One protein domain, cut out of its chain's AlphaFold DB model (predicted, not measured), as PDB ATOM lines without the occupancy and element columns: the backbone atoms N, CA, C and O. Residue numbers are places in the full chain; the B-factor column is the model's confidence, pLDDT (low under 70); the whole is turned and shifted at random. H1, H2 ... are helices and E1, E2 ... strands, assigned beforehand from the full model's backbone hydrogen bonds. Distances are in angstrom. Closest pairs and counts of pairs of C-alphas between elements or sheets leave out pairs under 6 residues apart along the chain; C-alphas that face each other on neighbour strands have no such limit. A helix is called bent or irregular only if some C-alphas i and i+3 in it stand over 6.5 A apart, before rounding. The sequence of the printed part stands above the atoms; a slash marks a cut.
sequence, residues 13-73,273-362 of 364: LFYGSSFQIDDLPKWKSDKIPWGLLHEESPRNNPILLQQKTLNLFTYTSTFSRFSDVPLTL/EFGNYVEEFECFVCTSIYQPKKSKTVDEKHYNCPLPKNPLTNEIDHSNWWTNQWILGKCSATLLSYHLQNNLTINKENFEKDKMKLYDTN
ATOM      1  N   LEU A  13      46.392  19.904 -46.371       94.81
ATOM      2  CA  LEU A  13      45.481  20.610 -45.477       94.81
ATOM      3  C   LEU A  13      46.067  21.973 -45.151       94.81
ATOM      4  O   LEU A  13      47.260  22.092 -44.881       94.81
ATOM      5  N   PHE A  14      45.212  22.983 -45.185       95.12
ATOM      6  CA  PHE A  14      45.587  24.362 -44.952       95.12
ATOM      7  C   PHE A  14      44.741  24.934 -43.828       95.12
ATOM      8  O   PHE A  14      43.512  24.860 -43.874       95.12
ATOM      9  N   TYR A  15      45.410  25.535 -42.848       95.25
ATOM     10  CA  TYR A  15      44.755  26.302 -41.803       95.25
ATOM     11  C   TYR A  15      44.604  27.758 -42.256       95.25
ATOM     12  O   TYR A  15      45.602  28.437 -42.485       95.25
ATOM     13  N   GLY A  16      43.368  28.230 -42.416       94.56
ATOM     14  CA  GLY A  16      43.051  29.503 -43.064       94.56
ATOM     15  C   GLY A  16      43.654  30.726 -42.372       94.56
ATOM     16  O   GLY A  16      44.184  31.602 -43.061       94.56
ATOM     17  N   SER A  17      43.679  30.748 -41.034       92.50
ATOM     18  CA  SER A  17      44.251  31.866 -40.268       92.50
ATOM     19  C   SER A  17      45.761  32.011 -40.467       92.50
ATOM     20  O   SER A  17      46.288  33.116 -40.378       92.50
ATOM     21  N   SER A  18      46.451  30.910 -40.778       91.75
ATOM     22  CA  SER A  18      47.896  30.885 -41.041       91.75
ATOM     23  C   SER A  18      48.224  30.648 -42.514       91.75
ATOM     24  O   SER A  18      49.381  30.407 -42.839       91.75
ATOM     25  N   PHE A  19      47.235  30.690 -43.412       92.44
ATOM     26  CA  PHE A  19      47.438  30.384 -44.824       92.44
ATOM     27  C   PHE A  19      48.300  31.459 -45.491       92.44
ATOM     28  O   PHE A  19      47.885  32.614 -45.624       92.44
ATOM     29  N   GLN A  20      49.489  31.071 -45.953       89.19
ATOM     30  CA  GLN A  20      50.361  31.938 -46.736       89.19
ATOM     31  C   GLN A  20      50.544  31.392 -48.151       89.19
ATOM     32  O   GLN A  20      50.584  30.187 -48.396       89.19
ATOM     33  N   ILE A  21      50.661  32.303 -49.115       87.50
ATOM     34  CA  ILE A  21      50.841  31.961 -50.532       87.50
ATOM     35  C   ILE A  21      52.142  31.191 -50.799       87.50
ATOM     36  O   ILE A  21      52.227  30.453 -51.777       87.50
ATOM     37  N   ASP A  22      53.152  31.373 -49.950       83.44
ATOM     38  CA  ASP A  22      54.454  30.718 -50.011       83.44
ATOM     39  C   ASP A  22      54.467  29.322 -49.368       83.44
ATOM     40  O   ASP A  22      55.386  28.551 -49.644       83.44
ATOM     41  N   ASP A  23      53.417  28.949 -48.626       83.81
ATOM     42  CA  ASP A  23      53.214  27.584 -48.113       83.81
ATOM     43  C   ASP A  23      52.612  26.642 -49.169       83.81
ATOM     44  O   ASP A  23      52.528  25.423 -48.981       83.81
ATOM     45  N   LEU A  24      52.168  27.193 -50.302       87.06
ATOM     46  CA  LEU A  24      51.523  26.424 -51.354       87.06
ATOM     47  C   LEU A  24      52.533  25.559 -52.123       87.06
ATOM     48  O   LEU A  24      53.624  26.020 -52.482       87.06
ATOM     49  N   PRO A  25      52.161  24.319 -52.492       84.38
ATOM     50  CA  PRO A  25      52.926  23.549 -53.459       84.38
ATOM     51  C   PRO A  25      53.133  24.352 -54.752       84.38
ATOM     52  O   PRO A  25      52.214  25.005 -55.243       84.38
ATOM     53  N   LYS A  26      54.321  24.242 -55.364       76.38
ATOM     54  CA  LYS A  26      54.675  24.962 -56.611       76.38
ATOM     55  C   LYS A  26      53.799  24.611 -57.829       76.38
ATOM     56  O   LYS A  26      53.985  25.177 -58.900       76.38
ATOM     57  N   TRP A  27      52.906  23.638 -57.688       75.19
ATOM     58  CA  TRP A  27      52.001  23.144 -58.716       75.19
ATOM     59  C   TRP A  27      50.689  22.699 -58.065       75.19
ATOM     60  O   TRP A  27      50.685  22.142 -56.966       75.19
ATOM     61  N   LYS A  28      49.571  22.884 -58.771       81.38
ATOM     62  CA  LYS A  28      48.275  22.299 -58.406       81.38
ATOM     63  C   LYS A  28      47.970  21.143 -59.352       81.38
ATOM     64  O   LYS A  28      48.121  21.262 -60.561       81.38
ATOM     65  N   SER A  29      47.520  20.020 -58.802       82.75
ATOM     66  CA  SER A  29      46.974  18.905 -59.579       82.75
ATOM     67  C   SER A  29      45.578  18.579 -59.095       82.75
ATOM     68  O   SER A  29      45.326  18.555 -57.891       82.75
ATOM     69  N   ASP A  30      44.685  18.257 -60.024       80.38
ATOM     70  CA  ASP A  30      43.330  17.796 -59.708       80.38
ATOM     71  C   ASP A  30      43.320  16.391 -59.092       80.38
ATOM     72  O   ASP A  30      42.316  15.954 -58.537       80.38
ATOM     73  N   LYS A  31      44.453  15.674 -59.154       84.62
ATOM     74  CA  LYS A  31      44.616  14.352 -58.532       84.62
ATOM     75  C   LYS A  31      44.928  14.421 -57.037       84.62
ATOM     76  O   LYS A  31      44.776  13.406 -56.363       84.62
ATOM     77  N   ILE A  32      45.396  15.569 -56.540       89.88
ATOM     78  CA  ILE A  32      45.715  15.788 -55.125       89.88
ATOM     79  C   ILE A  32      44.739  16.843 -54.593       89.88
ATOM     80  O   ILE A  32      44.909  18.031 -54.897       89.88
ATOM     81  N   PRO A  33      43.696  16.433 -53.853       92.25
ATOM     82  CA  PRO A  33      42.741  17.369 -53.285       92.25
ATOM     83  C   PRO A  33      43.400  18.219 -52.200       92.25
ATOM     84  O   PRO A  33      44.367  17.802 -51.556       92.25
ATOM     85  N   TRP A  34      42.883  19.431 -52.035       94.25
ATOM     86  CA  TRP A  34      43.283  20.352 -50.973       94.25
ATOM     87  C   TRP A  34      42.103  20.540 -50.017       94.25
ATOM     88  O   TRP A  34      40.960  20.656 -50.465       94.25
ATOM     89  N   GLY A  35      42.372  20.552 -48.715       95.38
ATOM     90  CA  GLY A  35      41.397  20.834 -47.667       95.38
ATOM     91  C   GLY A  35      41.666  22.188 -47.019       95.38
ATOM     92  O   GLY A  35      42.817  22.493 -46.715       95.38
ATOM     93  N   LEU A  36      40.619  22.981 -46.801       96.50
ATOM     94  CA  LEU A  36      40.681  24.243 -46.060       96.50
ATOM     95  C   LEU A  36      39.969  24.093 -44.715       96.50
ATOM     96  O   LEU A  36      38.778  23.791 -44.697       96.50
ATOM     97  N   LEU A  37      40.676  24.349 -43.616       96.38
ATOM     98  CA  LEU A  37      40.098  24.487 -42.280       96.38
ATOM     99  C   LEU A  37      40.179  25.949 -41.842       96.38
ATOM    100  O   LEU A  37      41.275  26.504 -41.805       96.38
ATOM    101  N   HIS A  38      39.045  26.590 -41.560       95.44
ATOM    102  CA  HIS A  38      39.009  27.991 -41.139       95.44
ATOM    103  C   HIS A  38      37.730  28.338 -40.362       95.44
ATOM    104  O   HIS A  38      36.677  28.608 -40.940       95.44
ATOM    105  N   GLU A  39      37.836  28.339 -39.039       92.88
ATOM    106  CA  GLU A  39      36.798  28.731 -38.082       92.88
ATOM    107  C   GLU A  39      36.647  30.249 -37.939       92.88
ATOM    108  O   GLU A  39      35.597  30.734 -37.523       92.88
ATOM    109  N   GLU A  40      37.684  31.002 -38.298       92.75
ATOM    110  CA  GLU A  40      37.753  32.436 -38.059       92.75
ATOM    111  C   GLU A  40      37.165  33.295 -39.177       92.75
ATOM    112  O   GLU A  40      36.979  32.880 -40.329       92.75
ATOM    113  N   SER A  41      36.901  34.550 -38.813       90.56
ATOM    114  CA  SER A  41      36.413  35.555 -39.750       90.56
ATOM    115  C   SER A  41      37.417  35.823 -40.886       90.56
ATOM    116  O   SER A  41      38.637  35.707 -40.716       90.56
ATOM    117  N   PRO A  42      36.931  36.298 -42.044       83.50
ATOM    118  CA  PRO A  42      37.764  36.665 -43.195       83.50
ATOM    119  C   PRO A  42      38.811  37.746 -42.925       83.50
ATOM    120  O   PRO A  42      39.706  37.941 -43.746       83.50
ATOM    121  N   ARG A  43      38.724  38.433 -41.782       87.38
ATOM    122  CA  ARG A  43      39.752  39.352 -41.288       87.38
ATOM    123  C   ARG A  43      41.137  38.710 -41.260       87.38
ATOM    124  O   ARG A  43      42.101  39.380 -41.616       87.38
ATOM    125  N   ASN A  44      41.231  37.438 -40.874       88.75
ATOM    126  CA  ASN A  44      42.518  36.753 -40.797       88.75
ATOM    127  C   ASN A  44      43.125  36.529 -42.183       88.75
ATOM    128  O   ASN A  44      44.344  36.596 -42.336       88.75
ATOM    129  N   ASN A  45      42.290  36.273 -43.197       92.00
ATOM    130  CA  ASN A  45      42.783  36.008 -44.540       92.00
ATOM    131  C   ASN A  45      41.795  36.383 -45.664       92.00
ATOM    132  O   ASN A  45      41.065  35.527 -46.180       92.00
ATOM    133  N   PRO A  46      41.806  37.649 -46.122       92.50
ATOM    134  CA  PRO A  46      40.869  38.141 -47.134       92.50
ATOM    135  C   PRO A  46      40.986  37.462 -48.510       92.50
ATOM    136  O   PRO A  46      40.077  37.562 -49.334       92.50
ATOM    137  N   ILE A  47      42.084  36.755 -48.804       93.69
ATOM    138  CA  ILE A  47      42.217  36.016 -50.070       93.69
ATOM    139  C   ILE A  47      41.210  34.859 -50.164       93.69
ATOM    140  O   ILE A  47      40.787  34.509 -51.267       93.69
ATOM    141  N   LEU A  48      40.795  34.292 -49.021       94.12
ATOM    142  CA  LEU A  48      39.870  33.154 -48.930       94.12
ATOM    143  C   LEU A  48      38.411  33.537 -49.211       94.12
ATOM    144  O   LEU A  48      37.590  32.667 -49.457       94.12
ATOM    145  N   LEU A  49      38.095  34.830 -49.249       92.62
ATOM    146  CA  LEU A  49      36.785  35.347 -49.659       92.62
ATOM    147  C   LEU A  49      36.498  35.157 -51.147       92.62
ATOM    148  O   LEU A  49      35.369  35.302 -51.607       92.62
ATOM    149  N   GLN A  50      37.548  34.937 -51.932       94.19
ATOM    150  CA  GLN A  50      37.477  35.044 -53.374       94.19
ATOM    151  C   GLN A  50      37.219  33.677 -53.986       94.19
ATOM    152  O   GLN A  50      37.983  32.737 -53.761       94.19
ATOM    153  N   GLN A  51      36.219  33.594 -54.867       94.38
ATOM    154  CA  GLN A  51      35.878  32.367 -55.591       94.38
ATOM    155  C   GLN A  51      37.104  31.725 -56.265       94.38
ATOM    156  O   GLN A  51      37.259  30.509 -56.235       94.38
ATOM    157  N   LYS A  52      38.011  32.527 -56.846       93.69
ATOM    158  CA  LYS A  52      39.243  32.019 -57.480       93.69
ATOM    159  C   LYS A  52      40.140  31.250 -56.504       93.69
ATOM    160  O   LYS A  52      40.738  30.255 -56.905       93.69
ATOM    161  N   THR A  53      40.222  31.697 -55.254       94.00
ATOM    162  CA  THR A  53      40.991  31.036 -54.193       94.00
ATOM    163  C   THR A  53      40.241  29.834 -53.643       94.00
ATOM    164  O   THR A  53      40.825  28.765 -53.506       94.00
ATOM    165  N   LEU A  54      38.940  29.980 -53.377       94.62
ATOM    166  CA  LEU A  54      38.094  28.886 -52.894       94.62
ATOM    167  C   LEU A  54      38.119  27.693 -53.856       94.62
ATOM    168  O   LEU A  54      38.288  26.559 -53.419       94.62
ATOM    169  N   ASN A  55      38.118  27.953 -55.165       93.94
ATOM    170  CA  ASN A  55      38.213  26.925 -56.201       93.94
ATOM    171  C   ASN A  55      39.487  26.059 -56.139       93.94
ATOM    172  O   ASN A  55      39.545  25.021 -56.800       93.94
ATOM    173  N   LEU A  56      40.518  26.468 -55.390       91.88
ATOM    174  CA  LEU A  56      41.723  25.661 -55.180       91.88
ATOM    175  C   LEU A  56      41.455  24.451 -54.277       91.88
ATOM    176  O   LEU A  56      42.169  23.447 -54.369       91.88
ATOM    177  N   PHE A  57      40.432  24.539 -53.427       93.94
ATOM    178  CA  PHE A  57      40.093  23.533 -52.436       93.94
ATOM    179  C   PHE A  57      39.016  22.571 -52.944       93.94
ATOM    180  O   PHE A  57      38.157  22.892 -53.769       93.94
ATOM    181  N   THR A  58      39.094  21.347 -52.436       94.50
ATOM    182  CA  THR A  58      38.150  20.252 -52.686       94.50
ATOM    183  C   THR A  58      37.293  19.988 -51.454       94.50
ATOM    184  O   THR A  58      36.111  19.699 -51.596       94.50
ATOM    185  N   TYR A  59      37.885  20.104 -50.262       95.81
ATOM    186  CA  TYR A  59      37.209  19.879 -48.988       95.81
ATOM    187  C   TYR A  59      37.282  21.121 -48.107       95.81
ATOM    188  O   TYR A  59      38.274  21.852 -48.146       95.81
ATOM    189  N   THR A  60      36.264  21.336 -47.281       96.56
ATOM    190  CA  THR A  60      36.237  22.452 -46.330       96.56
ATOM    191  C   THR A  60      35.716  22.061 -44.960       96.56
ATOM    192  O   THR A  60      34.778  21.273 -44.839       96.56
ATOM    193  N   SER A  61      36.290  22.703 -43.950       96.75
ATOM    194  CA  SER A  61      35.770  22.801 -42.597       96.75
ATOM    195  C   SER A  61      35.816  24.266 -42.179       96.75
ATOM    196  O   SER A  61      36.877  24.813 -41.898       96.75
ATOM    197  N   THR A  62      34.679  24.951 -42.259       96.38
ATOM    198  CA  THR A  62      34.568  26.383 -41.948       96.38
ATOM    199  C   THR A  62      33.314  26.638 -41.126       96.38
ATOM    200  O   THR A  62      32.511  25.726 -40.929       96.38
ATOM    201  N   PHE A  63      33.085  27.883 -40.704       95.44
ATOM    202  CA  PHE A  63      31.824  28.269 -40.066       95.44
ATOM    203  C   PHE A  63      30.584  28.067 -40.962       95.44
ATOM    204  O   PHE A  63      29.472  28.059 -40.447       95.44
ATOM    205  N   SER A  64      30.731  27.861 -42.277       95.88
ATOM    206  CA  SER A  64      29.599  27.650 -43.186       95.88
ATOM    207  C   SER A  64      28.924  26.289 -43.002       95.88
ATOM    208  O   SER A  64      29.570  25.238 -43.022       95.88
ATOM    209  N   ARG A  65      27.584  26.276 -42.989       95.31
ATOM    210  CA  ARG A  65      26.786  25.035 -43.017       95.31
ATOM    211  C   ARG A  65      26.962  24.195 -44.283       95.31
ATOM    212  O   ARG A  65      26.474  23.069 -44.334       95.31
ATOM    213  N   PHE A  66      27.568  24.758 -45.328       95.56
ATOM    214  CA  PHE A  66      27.797  24.082 -46.605       95.56
ATOM    215  C   PHE A  66      29.153  23.375 -46.676       95.56
ATOM    216  O   PHE A  66      29.399  22.658 -47.651       95.56
ATOM    217  N   SER A  67      30.007  23.558 -45.662       95.44
ATOM    218  CA  SER A  67      31.255  22.815 -45.518       95.44
ATOM    219  C   SER A  67      31.031  21.314 -45.374       95.44
ATOM    220  O   SER A  67      29.961  20.854 -44.979       95.44
ATOM    221  N   ASP A  68      32.052  20.538 -45.723       94.69
ATOM    222  CA  ASP A  68      31.998  19.085 -45.603       94.69
ATOM    223  C   ASP A  68      31.988  18.645 -44.133       94.69
ATOM    224  O   ASP A  68      31.293  17.693 -43.776       94.69
ATOM    225  N   VAL A  69      32.713  19.388 -43.292       94.38
ATOM    226  CA  VAL A  69      32.666  19.313 -41.826       94.38
ATOM    227  C   VAL A  69      32.328  20.714 -41.289       94.38
ATOM    228  O   VAL A  69      33.220  21.540 -41.137       94.38
ATOM    229  N   PRO A  70      31.043  21.058 -41.090       94.56
ATOM    230  CA  PRO A  70      30.656  22.398 -40.648       94.56
ATOM    231  C   PRO A  70      31.069  22.718 -39.206       94.56
ATOM    232  O   PRO A  70      30.803  21.947 -38.285       94.56
ATOM    233  N   LEU A  71      31.598  23.923 -38.991       93.88
ATOM    234  CA  LEU A  71      31.966  24.478 -37.682       93.88
ATOM    235  C   LEU A  71      30.915  25.469 -37.143       93.88
ATOM    236  O   LEU A  71      31.207  26.267 -36.260       93.88
ATOM    237  N   THR A  72      29.676  25.404 -37.643       92.50
ATOM    238  CA  THR A  72      28.585  26.368 -37.363       92.50
ATOM    239  C   THR A  72      28.258  26.550 -35.877       92.50
ATOM    240  O   THR A  72      27.716  27.576 -35.479       92.50
ATOM    241  N   LEU A  73      28.553  25.543 -35.052       92.12
ATOM    242  CA  LEU A  73      28.292  25.537 -33.613       92.12
ATOM    243  C   LEU A  73      29.586  25.378 -32.796       92.12
ATOM    244  O   LEU A  73      29.523  24.918 -31.659       92.12
ATOM    245  N   GLU A 273      37.239  21.912 -28.620       74.31
ATOM    246  CA  GLU A 273      38.598  22.425 -28.587       74.31
ATOM    247  C   GLU A 273      39.225  22.363 -29.978       74.31
ATOM    248  O   GLU A 273      38.910  21.473 -30.770       74.31
ATOM    249  N   PHE A 274      40.151  23.291 -30.250       73.31
ATOM    250  CA  PHE A 274      40.836  23.427 -31.540       73.31
ATOM    251  C   PHE A 274      41.348  22.092 -32.102       73.31
ATOM    252  O   PHE A 274      41.161  21.803 -33.278       73.31
ATOM    253  N   GLY A 275      41.927  21.236 -31.257       77.19
ATOM    254  CA  GLY A 275      42.418  19.924 -31.685       77.19
ATOM    255  C   GLY A 275      41.323  18.988 -32.204       77.19
ATOM    256  O   GLY A 275      41.524  18.304 -33.200       77.19
ATOM    257  N   ASN A 276      40.138  18.996 -31.597       84.00
ATOM    258  CA  ASN A 276      39.128  17.975 -31.866       84.00
ATOM    259  C   ASN A 276      38.454  18.155 -33.228       84.00
ATOM    260  O   ASN A 276      38.287  17.186 -33.966       84.00
ATOM    261  N   TYR A 277      38.087  19.385 -33.598       87.25
ATOM    262  CA  TYR A 277      37.492  19.624 -34.917       87.25
ATOM    263  C   TYR A 277      38.534  19.607 -36.045       87.25
ATOM    264  O   TYR A 277      38.185  19.336 -37.198       87.25
ATOM    265  N   VAL A 278      39.814  19.841 -35.729       91.75
ATOM    266  CA  VAL A 278      40.919  19.579 -36.661       91.75
ATOM    267  C   VAL A 278      41.020  18.081 -36.936       91.75
ATOM    268  O   VAL A 278      40.972  17.687 -38.099       91.75
ATOM    269  N   GLU A 279      41.053  17.241 -35.898       92.06
ATOM    270  CA  GLU A 279      41.071  15.778 -36.040       92.06
ATOM    271  C   GLU A 279      39.840  15.247 -36.795       92.06
ATOM    272  O   GLU A 279      39.955  14.351 -37.638       92.06
ATOM    273  N   GLU A 280      38.652  15.812 -36.547       91.75
ATOM    274  CA  GLU A 280      37.433  15.462 -37.284       91.75
ATOM    275  C   GLU A 280      37.585  15.748 -38.784       91.75
ATOM    276  O   GLU A 280      37.278  14.891 -39.622       91.75
ATOM    277  N   PHE A 281      38.112  16.923 -39.137       94.56
ATOM    278  CA  PHE A 281      38.347  17.283 -40.530       94.56
ATOM    279  C   PHE A 281      39.445  16.433 -41.180       94.56
ATOM    280  O   PHE A 281      39.273  15.967 -42.309       94.56
ATOM    281  N   GLU A 282      40.542  16.161 -40.475       94.94
ATOM    282  CA  GLU A 282      41.605  15.263 -40.937       94.94
ATOM    283  C   GLU A 282      41.067  13.856 -41.224       94.94
ATOM    284  O   GLU A 282      41.333  13.281 -42.285       94.94
ATOM    285  N   CYS A 283      40.244  13.322 -40.319       93.62
ATOM    286  CA  CYS A 283      39.580  12.032 -40.473       93.62
ATOM    287  C   CYS A 283      38.637  12.018 -41.685       93.62
ATOM    288  O   CYS A 283      38.660  11.077 -42.494       93.62
ATOM    289  N   PHE A 284      37.846  13.083 -41.857       93.88
ATOM    290  CA  PHE A 284      36.971  13.252 -43.012       93.88
ATOM    291  C   PHE A 284      37.763  13.250 -44.324       93.88
ATOM    292  O   PHE A 284      37.418  12.512 -45.254       93.88
ATOM    293  N   VAL A 285      38.841  14.034 -44.409       94.50
ATOM    294  CA  VAL A 285      39.667  14.121 -45.618       94.50
ATOM    295  C   VAL A 285      40.348  12.786 -45.897       94.50
ATOM    296  O   VAL A 285      40.292  12.311 -47.032       94.50
ATOM    297  N   CYS A 286      40.914  12.137 -44.875       93.56
ATOM    298  CA  CYS A 286      41.519  10.811 -44.989       93.56
ATOM    299  C   CYS A 286      40.520   9.791 -45.559       93.56
ATOM    300  O   CYS A 286      40.794   9.126 -46.557       93.56
ATOM    301  N   THR A 287      39.305   9.723 -45.019       92.81
ATOM    302  CA  THR A 287      38.265   8.811 -45.525       92.81
ATOM    303  C   THR A 287      37.868   9.148 -46.966       92.81
ATOM    304  O   THR A 287      37.773   8.264 -47.828       92.81
ATOM    305  N   SER A 288      37.704  10.439 -47.256       92.06
ATOM    306  CA  SER A 288      37.257  10.942 -48.558       92.06
ATOM    307  C   SER A 288      38.274  10.706 -49.670       92.06
ATOM    308  O   SER A 288      37.886  10.375 -50.792       92.06
ATOM    309  N   ILE A 289      39.581  10.793 -49.392       91.38
ATOM    310  CA  ILE A 289      40.587  10.469 -50.410       91.38
ATOM    311  C   ILE A 289      40.553   8.988 -50.767       91.38
ATOM    312  O   ILE A 289      40.708   8.659 -51.944       91.38
ATOM    313  N   TYR A 290      40.304   8.080 -49.817       89.44
ATOM    314  CA  TYR A 290      40.216   6.646 -50.098       89.44
ATOM    315  C   TYR A 290      38.930   6.269 -50.836       89.44
ATOM    316  O   TYR A 290      39.013   5.463 -51.770       89.44
ATOM    317  N   GLN A 291      37.807   6.917 -50.519       85.50
ATOM    318  CA  GLN A 291      36.493   6.709 -51.137       85.50
ATOM    319  C   GLN A 291      35.999   7.978 -51.859       85.50
ATOM    320  O   GLN A 291      35.040   8.611 -51.412       85.50
ATOM    321  N   PRO A 292      36.638   8.375 -52.977       72.50
ATOM    322  CA  PRO A 292      36.338   9.646 -53.615       72.50
ATOM    323  C   PRO A 292      34.902   9.657 -54.139       72.50
ATOM    324  O   PRO A 292      34.534   8.881 -55.026       72.50
ATOM    325  N   LYS A 293      34.092  10.569 -53.597       71.88
ATOM    326  CA  LYS A 293      32.828  10.981 -54.214       71.88
ATOM    327  C   LYS A 293      33.124  11.855 -55.440       71.88
ATOM    328  O   LYS A 293      34.274  12.196 -55.720       71.88
ATOM    329  N   LYS A 294      32.083  12.202 -56.205       65.94
ATOM    330  CA  LYS A 294      32.203  13.117 -57.352       65.94
ATOM    331  C   LYS A 294      32.929  14.392 -56.903       65.94
ATOM    332  O   LYS A 294      32.509  14.998 -55.922       65.94
ATOM    333  N   SER A 295      34.001  14.756 -57.612       65.38
ATOM    334  CA  SER A 295      34.807  15.940 -57.296       65.38
ATOM    335  C   SER A 295      33.910  17.175 -57.236       65.38
ATOM    336  O   SER A 295      33.204  17.474 -58.206       65.38
ATOM    337  N   LYS A 296      33.904  17.842 -56.082       80.00
ATOM    338  CA  LYS A 296      33.239  19.121 -55.851       80.00
ATOM    339  C   LYS A 296      34.331  20.179 -55.744       80.00
ATOM    340  O   LYS A 296      35.339  19.968 -55.076       80.00
ATOM    341  N   THR A 297      34.120  21.298 -56.420       84.94
ATOM    342  CA  THR A 297      34.933  22.499 -56.243       84.94
ATOM    343  C   THR A 297      34.247  23.372 -55.207       84.94
ATOM    344  O   THR A 297      33.032  23.565 -55.270       84.94
ATOM    345  N   VAL A 298      35.018  23.847 -54.236       93.69
ATOM    346  CA  VAL A 298      34.531  24.736 -53.180       93.69
ATOM    347  C   VAL A 298      34.173  26.091 -53.788       93.69
ATOM    348  O   VAL A 298      34.888  26.602 -54.646       93.69
ATOM    349  N   ASP A 299      33.054  26.662 -53.352       94.12
ATOM    350  CA  ASP A 299      32.527  27.940 -53.831       94.12
ATOM    351  C   ASP A 299      32.229  28.914 -52.685       94.12
ATOM    352  O   ASP A 299      32.350  28.561 -51.510       94.12
ATOM    353  N   GLU A 300      31.823  30.136 -53.029       93.75
ATOM    354  CA  GLU A 300      31.504  31.218 -52.091       93.75
ATOM    355  C   GLU A 300      30.532  30.824 -50.970       93.75
ATOM    356  O   GLU A 300      30.619  31.370 -49.875       93.75
ATOM    357  N   LYS A 301      29.662  29.820 -51.165       94.56
ATOM    358  CA  LYS A 301      28.739  29.367 -50.110       94.56
ATOM    359  C   LYS A 301      29.471  28.764 -48.919       94.56
ATOM    360  O   LYS A 301      28.927  28.743 -47.820       94.56
ATOM    361  N   HIS A 302      30.685  28.264 -49.118       94.50
ATOM    362  CA  HIS A 302      31.496  27.653 -48.069       94.50
ATOM    363  C   HIS A 302      32.259  28.695 -47.251       94.50
ATOM    364  O   HIS A 302      32.861  28.332 -46.255       94.50
ATOM    365  N   TYR A 303      32.264  29.967 -47.655       93.88
ATOM    366  CA  TYR A 303      32.948  31.039 -46.933       93.88
ATOM    367  C   TYR A 303      32.342  32.404 -47.309       93.88
ATOM    368  O   TYR A 303      32.998  33.259 -47.904       93.88
ATOM    369  N   ASN A 304      31.040  32.576 -47.036       93.06
ATOM    370  CA  ASN A 304      30.268  33.712 -47.544       93.06
ATOM    371  C   ASN A 304      30.314  34.917 -46.600       93.06
ATOM    372  O   ASN A 304      29.617  34.964 -45.584       93.06
ATOM    373  N   CYS A 305      31.091  35.920 -46.988       93.00
ATOM    374  CA  CYS A 305      31.226  37.171 -46.260       93.00
ATOM    375  C   CYS A 305      31.168  38.355 -47.233       93.00
ATOM    376  O   CYS A 305      32.156  38.625 -47.931       93.00
ATOM    377  N   PRO A 306      30.038  39.082 -47.301       92.06
ATOM    378  CA  PRO A 306      29.921  40.252 -48.160       92.06
ATOM    379  C   PRO A 306      30.915  41.353 -47.770       92.06
ATOM    380  O   PRO A 306      31.551  41.313 -46.715       92.06
ATOM    381  N   LEU A 307      31.031  42.366 -48.634       92.19
ATOM    382  CA  LEU A 307      31.794  43.567 -48.306       92.19
ATOM    383  C   LEU A 307      31.282  44.186 -46.996       92.19
ATOM    384  O   LEU A 307      30.061  44.285 -46.817       92.19
ATOM    385  N   PRO A 308      32.193  44.634 -46.115       91.12
ATOM    386  CA  PRO A 308      31.841  45.348 -44.901       91.12
ATOM    387  C   PRO A 308      30.879  46.509 -45.149       91.12
ATOM    388  O   PRO A 308      31.049  47.296 -46.085       91.12
ATOM    389  N   LYS A 309      29.875  46.633 -44.283       91.62
ATOM    390  CA  LYS A 309      28.904  47.728 -44.307       91.62
ATOM    391  C   LYS A 309      28.942  48.488 -42.999       91.62
ATOM    392  O   LYS A 309      29.160  47.911 -41.935       91.62
ATOM    393  N   ASN A 310      28.684  49.785 -43.079       91.44
ATOM    394  CA  ASN A 310      28.493  50.612 -41.906       91.44
ATOM    395  C   ASN A 310      27.225  50.144 -41.159       91.44
ATOM    396  O   ASN A 310      26.149  50.128 -41.757       91.44
ATOM    397  N   PRO A 311      27.311  49.779 -39.869       92.00
ATOM    398  CA  PRO A 311      26.170  49.244 -39.125       92.00
ATOM    399  C   PRO A 311      25.050  50.267 -38.864       92.00
ATOM    400  O   PRO A 311      23.948  49.868 -38.503       92.00
ATOM    401  N   LEU A 312      25.304  51.571 -39.026       92.81
ATOM    402  CA  LEU A 312      24.305  52.633 -38.854       92.81
ATOM    403  C   LEU A 312      23.577  52.975 -40.160       92.81
ATOM    404  O   LEU A 312      22.383  53.260 -40.129       92.81
ATOM    405  N   THR A 313      24.280  52.973 -41.297       91.69
ATOM    406  CA  THR A 313      23.701  53.367 -42.598       91.69
ATOM    407  C   THR A 313      23.375  52.182 -43.505       91.69
ATOM    408  O   THR A 313      22.612  52.337 -44.453       91.69
ATOM    409  N   ASN A 314      23.931  50.998 -43.222       90.38
ATOM    410  CA  ASN A 314      23.881  49.801 -44.071       90.38
ATOM    411  C   ASN A 314      24.498  50.005 -45.475       90.38
ATOM    412  O   ASN A 314      24.243  49.232 -46.402       90.38
ATOM    413  N   GLU A 315      25.331  51.033 -45.634       92.06
ATOM    414  CA  GLU A 315      26.068  51.323 -46.865       92.06
ATOM    415  C   GLU A 315      27.499  50.778 -46.786       92.06
ATOM    416  O   GLU A 315      28.069  50.646 -45.700       92.06
ATOM    417  N   ILE A 316      28.089  50.452 -47.939       90.94
ATOM    418  CA  ILE A 316      29.498  50.049 -48.018       90.94
ATOM    419  C   ILE A 316      30.357  51.297 -47.835       90.94
ATOM    420  O   ILE A 316      30.279  52.241 -48.622       90.94
ATOM    421  N   ASP A 317      31.205  51.290 -46.812       81.19
ATOM    422  CA  ASP A 317      32.166  52.362 -46.594       81.19
ATOM    423  C   ASP A 317      33.450  52.052 -47.370       81.19
ATOM    424  O   ASP A 317      34.298  51.278 -46.927       81.19
ATOM    425  N   HIS A 318      33.593  52.652 -48.552       81.94
ATOM    426  CA  HIS A 318      34.786  52.500 -49.388       81.94
ATOM    427  C   HIS A 318      36.046  53.159 -48.804       81.94
ATOM    428  O   HIS A 318      37.143  52.886 -49.283       81.94
ATOM    429  N   SER A 319      35.918  54.004 -47.774       77.38
ATOM    430  CA  SER A 319      37.068  54.569 -47.061       77.38
ATOM    431  C   SER A 319      37.591  53.650 -45.952       77.38
ATOM    432  O   SER A 319      38.715  53.827 -45.478       77.38
ATOM    433  N   ASN A 320      36.807  52.642 -45.565       81.31
ATOM    434  CA  ASN A 320      37.169  51.697 -44.523       81.31
ATOM    435  C   ASN A 320      38.317  50.777 -44.967       81.31
ATOM    436  O   ASN A 320      38.304  50.196 -46.057       81.31
ATOM    437  N   TRP A 321      39.300  50.598 -44.084       88.38
ATOM    438  CA  TRP A 321      40.465  49.760 -44.358       88.38
ATOM    439  C   TRP A 321      40.098  48.293 -44.648       88.38
ATOM    440  O   TRP A 321      40.686  47.695 -45.549       88.38
ATOM    441  N   TRP A 322      39.084  47.730 -43.985       90.75
ATOM    442  CA  TRP A 322      38.610  46.363 -44.228       90.75
ATOM    443  C   TRP A 322      37.973  46.191 -45.607       90.75
ATOM    444  O   TRP A 322      38.196  45.171 -46.260       90.75
ATOM    445  N   THR A 323      37.250  47.200 -46.102       89.62
ATOM    446  CA  THR A 323      36.740  47.205 -47.484       89.62
ATOM    447  C   THR A 323      37.898  47.104 -48.480       89.62
ATOM    448  O   THR A 323      37.851  46.292 -49.407       89.62
ATOM    449  N   ASN A 324      38.986  47.845 -48.246       89.88
ATOM    450  CA  ASN A 324      40.199  47.759 -49.065       89.88
ATOM    451  C   ASN A 324      40.881  46.388 -48.953       89.88
ATOM    452  O   ASN A 324      41.370  45.876 -49.958       89.88
ATOM    453  N   GLN A 325      40.864  45.748 -47.779       92.06
ATOM    454  CA  GLN A 325      41.381  44.384 -47.617       92.06
ATOM    455  C   GLN A 325      40.617  43.353 -48.462       92.06
ATOM    456  O   GLN A 325      41.243  42.466 -49.038       92.06
ATOM    457  N   TRP A 326      39.293  43.480 -48.616       92.00
ATOM    458  CA  TRP A 326      38.513  42.597 -49.501       92.00
ATOM    459  C   TRP A 326      38.927  42.777 -50.963       92.00
ATOM    460  O   TRP A 326      39.095  41.796 -51.690       92.00
ATOM    461  N   ILE A 327      39.122  44.030 -51.389       90.62
ATOM    462  CA  ILE A 327      39.553  44.359 -52.755       90.62
ATOM    463  C   ILE A 327      40.969  43.826 -53.004       90.62
ATOM    464  O   ILE A 327      41.197  43.136 -53.995       90.62
ATOM    465  N   LEU A 328      41.906  44.050 -52.081       93.81
ATOM    466  CA  LEU A 328      43.260  43.494 -52.161       93.81
ATOM    467  C   LEU A 328      43.251  41.961 -52.157       93.81
ATOM    468  O   LEU A 328      44.027  41.344 -52.885       93.81
ATOM    469  N   GLY A 329      42.340  41.337 -51.404       94.44
ATOM    470  CA  GLY A 329      42.091  39.898 -51.446       94.44
ATOM    471  C   GLY A 329      41.743  39.413 -52.855       94.44
ATOM    472  O   GLY A 329      42.302  38.412 -53.307       94.44
ATOM    473  N   LYS A 330      40.901  40.154 -53.591       94.50
ATOM    474  CA  LYS A 330      40.576  39.886 -55.005       94.50
ATOM    475  C   LYS A 330      41.814  39.941 -55.901       94.50
ATOM    476  O   LYS A 330      42.022  39.034 -56.708       94.50
ATOM    477  N   CYS A 331      42.660  40.956 -55.727       95.69
ATOM    478  CA  CYS A 331      43.916  41.096 -56.469       95.69
ATOM    479  C   CYS A 331      44.847  39.900 -56.206       95.69
ATOM    480  O   CYS A 331      45.313  39.252 -57.148       95.69
ATOM    481  N   SER A 332      45.034  39.541 -54.930       95.31
ATOM    482  CA  SER A 332      45.809  38.369 -54.516       95.31
ATOM    483  C   SER A 332      45.266  37.081 -55.133       95.31
ATOM    484  O   SER A 332      46.034  36.273 -55.643       95.31
ATOM    485  N   ALA A 333      43.949  36.884 -55.134       94.88
ATOM    486  CA  ALA A 333      43.321  35.694 -55.697       94.88
ATOM    487  C   ALA A 333      43.519  35.589 -57.217       94.88
ATOM    488  O   ALA A 333      43.786  34.505 -57.744       94.88
ATOM    489  N   THR A 334      43.417  36.714 -57.934       94.38
ATOM    490  CA  THR A 334      43.702  36.785 -59.375       94.38
ATOM    491  C   THR A 334      45.156  36.418 -59.667       94.38
ATOM    492  O   THR A 334      45.399  35.556 -60.516       94.38
ATOM    493  N   LEU A 335      46.107  36.999 -58.934       94.69
ATOM    494  CA  LEU A 335      47.530  36.728 -59.118       94.69
ATOM    495  C   LEU A 335      47.888  35.281 -58.747       94.69
ATOM    496  O   LEU A 335      48.557  34.588 -59.512       94.69
ATOM    497  N   LEU A 336      47.380  34.784 -57.619       93.25
ATOM    498  CA  LEU A 336      47.608  33.411 -57.174       93.25
ATOM    499  C   LEU A 336      47.102  32.394 -58.204       93.25
ATOM    500  O   LEU A 336      47.814  31.454 -58.558       93.25
ATOM    501  N   SER A 337      45.894  32.609 -58.727       90.25
ATOM    502  CA  SER A 337      45.318  31.757 -59.767       90.25
ATOM    503  C   SER A 337      46.194  31.735 -61.025       90.25
ATOM    504  O   SER A 337      46.476  30.655 -61.548       90.25
ATOM    505  N   TYR A 338      46.703  32.895 -61.456       91.00
ATOM    506  CA  TYR A 338      47.621  32.996 -62.592       91.00
ATOM    507  C   TYR A 338      48.927  32.219 -62.360       91.00
ATOM    508  O   TYR A 338      49.345  31.449 -63.228       91.00
ATOM    509  N   HIS A 339      49.552  32.364 -61.188       91.38
ATOM    510  CA  HIS A 339      50.784  31.643 -60.860       91.38
ATOM    511  C   HIS A 339      50.588  30.123 -60.876       91.38
ATOM    512  O   HIS A 339      51.378  29.411 -61.497       91.38
ATOM    513  N   LEU A 340      49.519  29.628 -60.244       89.50
ATOM    514  CA  LEU A 340      49.242  28.193 -60.157       89.50
ATOM    515  C   LEU A 340      48.888  27.579 -61.517       89.50
ATOM    516  O   LEU A 340      49.362  26.489 -61.827       89.50
ATOM    517  N   GLN A 341      48.111  28.275 -62.355       87.19
ATOM    518  CA  GLN A 341      47.759  27.798 -63.701       87.19
ATOM    519  C   GLN A 341      48.974  27.699 -64.635       87.19
ATOM    520  O   GLN A 341      49.007  26.837 -65.511       87.19
ATOM    521  N   ASN A 342      49.977  28.557 -64.436       89.12
ATOM    522  CA  ASN A 342      51.183  28.619 -65.262       89.12
ATOM    523  C   ASN A 342      52.405  27.932 -64.618       89.12
ATOM    524  O   ASN A 342      53.506  28.028 -65.156       89.12
ATOM    525  N   ASN A 343      52.234  27.237 -63.484       87.38
ATOM    526  CA  ASN A 343      53.311  26.599 -62.707       87.38
ATOM    527  C   ASN A 343      54.484  27.550 -62.384       87.38
ATOM    528  O   ASN A 343      55.657  27.165 -62.418       87.38
ATOM    529  N   LEU A 344      54.173  28.815 -62.098       87.75
ATOM    530  CA  LEU A 344      55.166  29.833 -61.776       87.75
ATOM    531  C   LEU A 344      55.526  29.766 -60.292       87.75
ATOM    532  O   LEU A 344      54.660  29.655 -59.427       87.75
ATOM    533  N   THR A 345      56.815  29.905 -59.981       86.25
ATOM    534  CA  THR A 345      57.252  30.022 -58.583       86.25
ATOM    535  C   THR A 345      56.764  31.350 -58.004       86.25
ATOM    536  O   THR A 345      56.933  32.397 -58.628       86.25
ATOM    537  N   ILE A 346      56.168  31.308 -56.814       87.44
ATOM    538  CA  ILE A 346      55.713  32.498 -56.093       87.44
ATOM    539  C   ILE A 346      56.872  33.000 -55.230       87.44
ATOM    540  O   ILE A 346      57.359  32.293 -54.351       87.44
ATOM    541  N   ASN A 347      57.337  34.218 -55.501       89.75
ATOM    542  CA  ASN A 347      58.214  34.961 -54.603       89.75
ATOM    543  C   ASN A 347      57.362  36.016 -53.894       89.75
ATOM    544  O   ASN A 347      56.719  36.820 -54.564       89.75
ATOM    545  N   LYS A 348      57.362  36.008 -52.559       89.06
ATOM    546  CA  LYS A 348      56.486  36.852 -51.736       89.06
ATOM    547  C   LYS A 348      56.652  38.348 -52.010       89.06
ATOM    548  O   LYS A 348      55.662  39.054 -52.136       89.06
ATOM    549  N   GLU A 349      57.885  38.827 -52.167       90.94
ATOM    550  CA  GLU A 349      58.145  40.249 -52.414       90.94
ATOM    551  C   GLU A 349      57.626  40.691 -53.789       90.94
ATOM    552  O   GLU A 349      56.992  41.740 -53.910       90.94
ATOM    553  N   ASN A 350      57.850  39.876 -54.824       92.19
ATOM    554  CA  ASN A 350      57.328  40.163 -56.161       92.19
ATOM    555  C   ASN A 350      55.801  40.065 -56.200       92.19
ATOM    556  O   ASN A 350      55.157  40.930 -56.782       92.19
ATOM    557  N   PHE A 351      55.225  39.067 -55.525       93.75
ATOM    558  CA  PHE A 351      53.778  38.894 -55.443       93.75
ATOM    559  C   PHE A 351      53.102  40.115 -54.813       93.75
ATOM    560  O   PHE A 351      52.099  40.600 -55.325       93.75
ATOM    561  N   GLU A 352      53.672  40.652 -53.733       94.00
ATOM    562  CA  GLU A 352      53.155  41.857 -53.083       94.00
ATOM    563  C   GLU A 352      53.242  43.093 -53.992       94.00
ATOM    564  O   GLU A 352      52.286  43.866 -54.067       94.00
ATOM    565  N   LYS A 353      54.338  43.260 -54.748       95.12
ATOM    566  CA  LYS A 353      54.477  44.348 -55.735       95.12
ATOM    567  C   LYS A 353      53.456  44.229 -56.867       95.12
ATOM    568  O   LYS A 353      52.800  45.212 -57.206       95.12
ATOM    569  N   ASP A 354      53.296  43.033 -57.428       95.25
ATOM    570  CA  ASP A 354      52.357  42.772 -58.522       95.25
ATOM    571  C   ASP A 354      50.901  42.912 -58.059       95.25
ATOM    572  O   ASP A 354      50.075  43.471 -58.781       95.25
ATOM    573  N   LYS A 355      50.591  42.496 -56.825       95.75
ATOM    574  CA  LYS A 355      49.288  42.723 -56.189       95.75
ATOM    575  C   LYS A 355      48.956  44.213 -56.110       95.75
ATOM    576  O   LYS A 355      47.857  44.600 -56.496       95.75
ATOM    577  N   MET A 356      49.890  45.038 -55.629       96.25
ATOM    578  CA  MET A 356      49.678  46.488 -55.547       96.25
ATOM    579  C   MET A 356      49.530  47.116 -56.933       96.25
ATOM    580  O   MET A 356      48.664  47.960 -57.124       96.25
ATOM    581  N   LYS A 357      50.283  46.639 -57.929       95.88
ATOM    582  CA  LYS A 357      50.121  47.084 -59.314       95.88
ATOM    583  C   LYS A 357      48.715  46.792 -59.851       95.88
ATOM    584  O   LYS A 357      48.116  47.693 -60.426       95.88
ATOM    585  N   LEU A 358      48.192  45.577 -59.647       94.94
ATOM    586  CA  LEU A 358      46.821  45.217 -60.048       94.94
ATOM    587  C   LEU A 358      45.771  46.084 -59.344       94.94
ATOM    588  O   LEU A 358      44.766  46.452 -59.949       94.94
ATOM    589  N   TYR A 359      46.002  46.393 -58.068       93.75
ATOM    590  CA  TYR A 359      45.134  47.273 -57.295       93.75
ATOM    591  C   TYR A 359      45.117  48.694 -57.876       93.75
ATOM    592  O   TYR A 359      44.046  49.225 -58.158       93.75
ATOM    593  N   ASP A 360      46.291  49.272 -58.144       93.31
ATOM    594  CA  ASP A 360      46.433  50.632 -58.677       93.31
ATOM    595  C   ASP A 360      45.883  50.775 -60.109       93.31
ATOM    596  O   ASP A 360      45.380  51.838 -60.477       93.31
ATOM    597  N   THR A 361      45.947  49.713 -60.924       93.81
ATOM    598  CA  THR A 361      45.385  49.693 -62.289       93.81
ATOM    599  C   THR A 361      43.913  49.281 -62.341       93.81
ATOM    600  O   THR A 361      43.314  49.333 -63.416       93.81
ATOM    601  N   ASN A 362      43.303  48.921 -61.204       89.44
ATOM    602  CA  ASN A 362      41.943  48.380 -61.118       89.44
ATOM    603  C   ASN A 362      41.736  47.136 -62.013       89.44
ATOM    604  O   ASN A 362      40.694  46.965 -62.646       89.44
TER     605      ASN A 362
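This is residues 13 to 73 and 273 to 362 of the 364 residues of an uncharacterized protein of Frieseomelitta varia (UniProt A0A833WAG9). A small sheet of three parallel strands, E1, E2 and E3, has the long helix H3 over one of its faces; away from H3, two very short helices, H1 and H2, lie in the middle of the domain between the sheet and the longest helix, H4. H5 packs steeply across H4 on the far side from the sheet, and a long link, residues 291 to 320, runs from H3 to H4. The printed part has 151 residues, with five named helices and three strands in the order E1 E2 H1 H2 E3 H3 H4 H5; the sheet's order is E1 E2 E3. The class is mostly helix, though under half of the residues, 71, are in named elements. The whole is compact, with a radius of gyration of the C-alphas of 16.2 A and spans of 47 by 41 by 26 A.

E1, residues 13 to 15, begins with C-alpha 13 at (45.481, 20.610, -45.477). E2 is residues 34 to 38, 13.2 A long; H1 is residues 46 to 49, H2 residues 51 to 54 and E3 residues 59 to 62. H3, residues 274 to 290, is 25.0 A long from C-alpha 274 at (40.836, 23.427, -31.540); it is neither bent nor irregular, but only just: C-alphas 274 and 277 are 6.1 A apart. H4, residues 321 to 341, is 30.2 A long. H5, residues 348 to 360, is 18.4 A long and ends with C-alpha 360 at (46.433, 50.632, -58.677).

E1 and E2 are parallel at 23 degrees, with N 14 and O 35 2.9 A apart, within hydrogen-bond range. E2 and E3 are parallel at 3 degrees, with N 61 and O 36 2.8 A apart, also within range. E2, H1, H2 and E3 form a strand-helix-strand unit, two parallel neighbour strands with helices between, and its crossover is right-handed. H3 is on the sheet, making two layers, a helix on one face of a sheet; its height over the sheet is 9.4 A. It lies over E2 and E3 and runs along the strands, at 20 degrees to E2 on the local plane; the closest C-alphas of E3 and H3 are those of Ser 61 and Phe 281, 6.4 A apart. H4 is the hub. With residues 325 to 333 alone it touches H1, the closest C-alphas, of Ile 47 and Gly 329, being 4.1 A apart. With residues 333 to 337 alone it touches H2, the closest C-alphas, of Thr 53 and Ala 333, being 5.4 A apart. H4 and H5 touch at a steep tilt of 62 degrees, opposite ways, H4 with residues 327 to 335 alone; their closest C-alphas, of Cys 331 and Lys 355, are 5.6 A apart. H3 and H4 are apart. Every O i to N i+4 pair is within hydrogen-bond range in H3, H4 and H5; H1 and H2 are too short for such a pair, and each has its 1 O i to N i+3 pair within range.

The two C-alphas farthest apart, of Tyr 290 and Thr 313, are 50.1 A apart. Residues 74 to 272 are not printed, and C-alphas 73 and 273 are 11.9 A apart across this cut. The links E1 to E2, of 18 residues, and H3 to H4, of 30 residues, are long. The mean pLDDT of the printed part is 90.4; residues 294 to 295 are under 70.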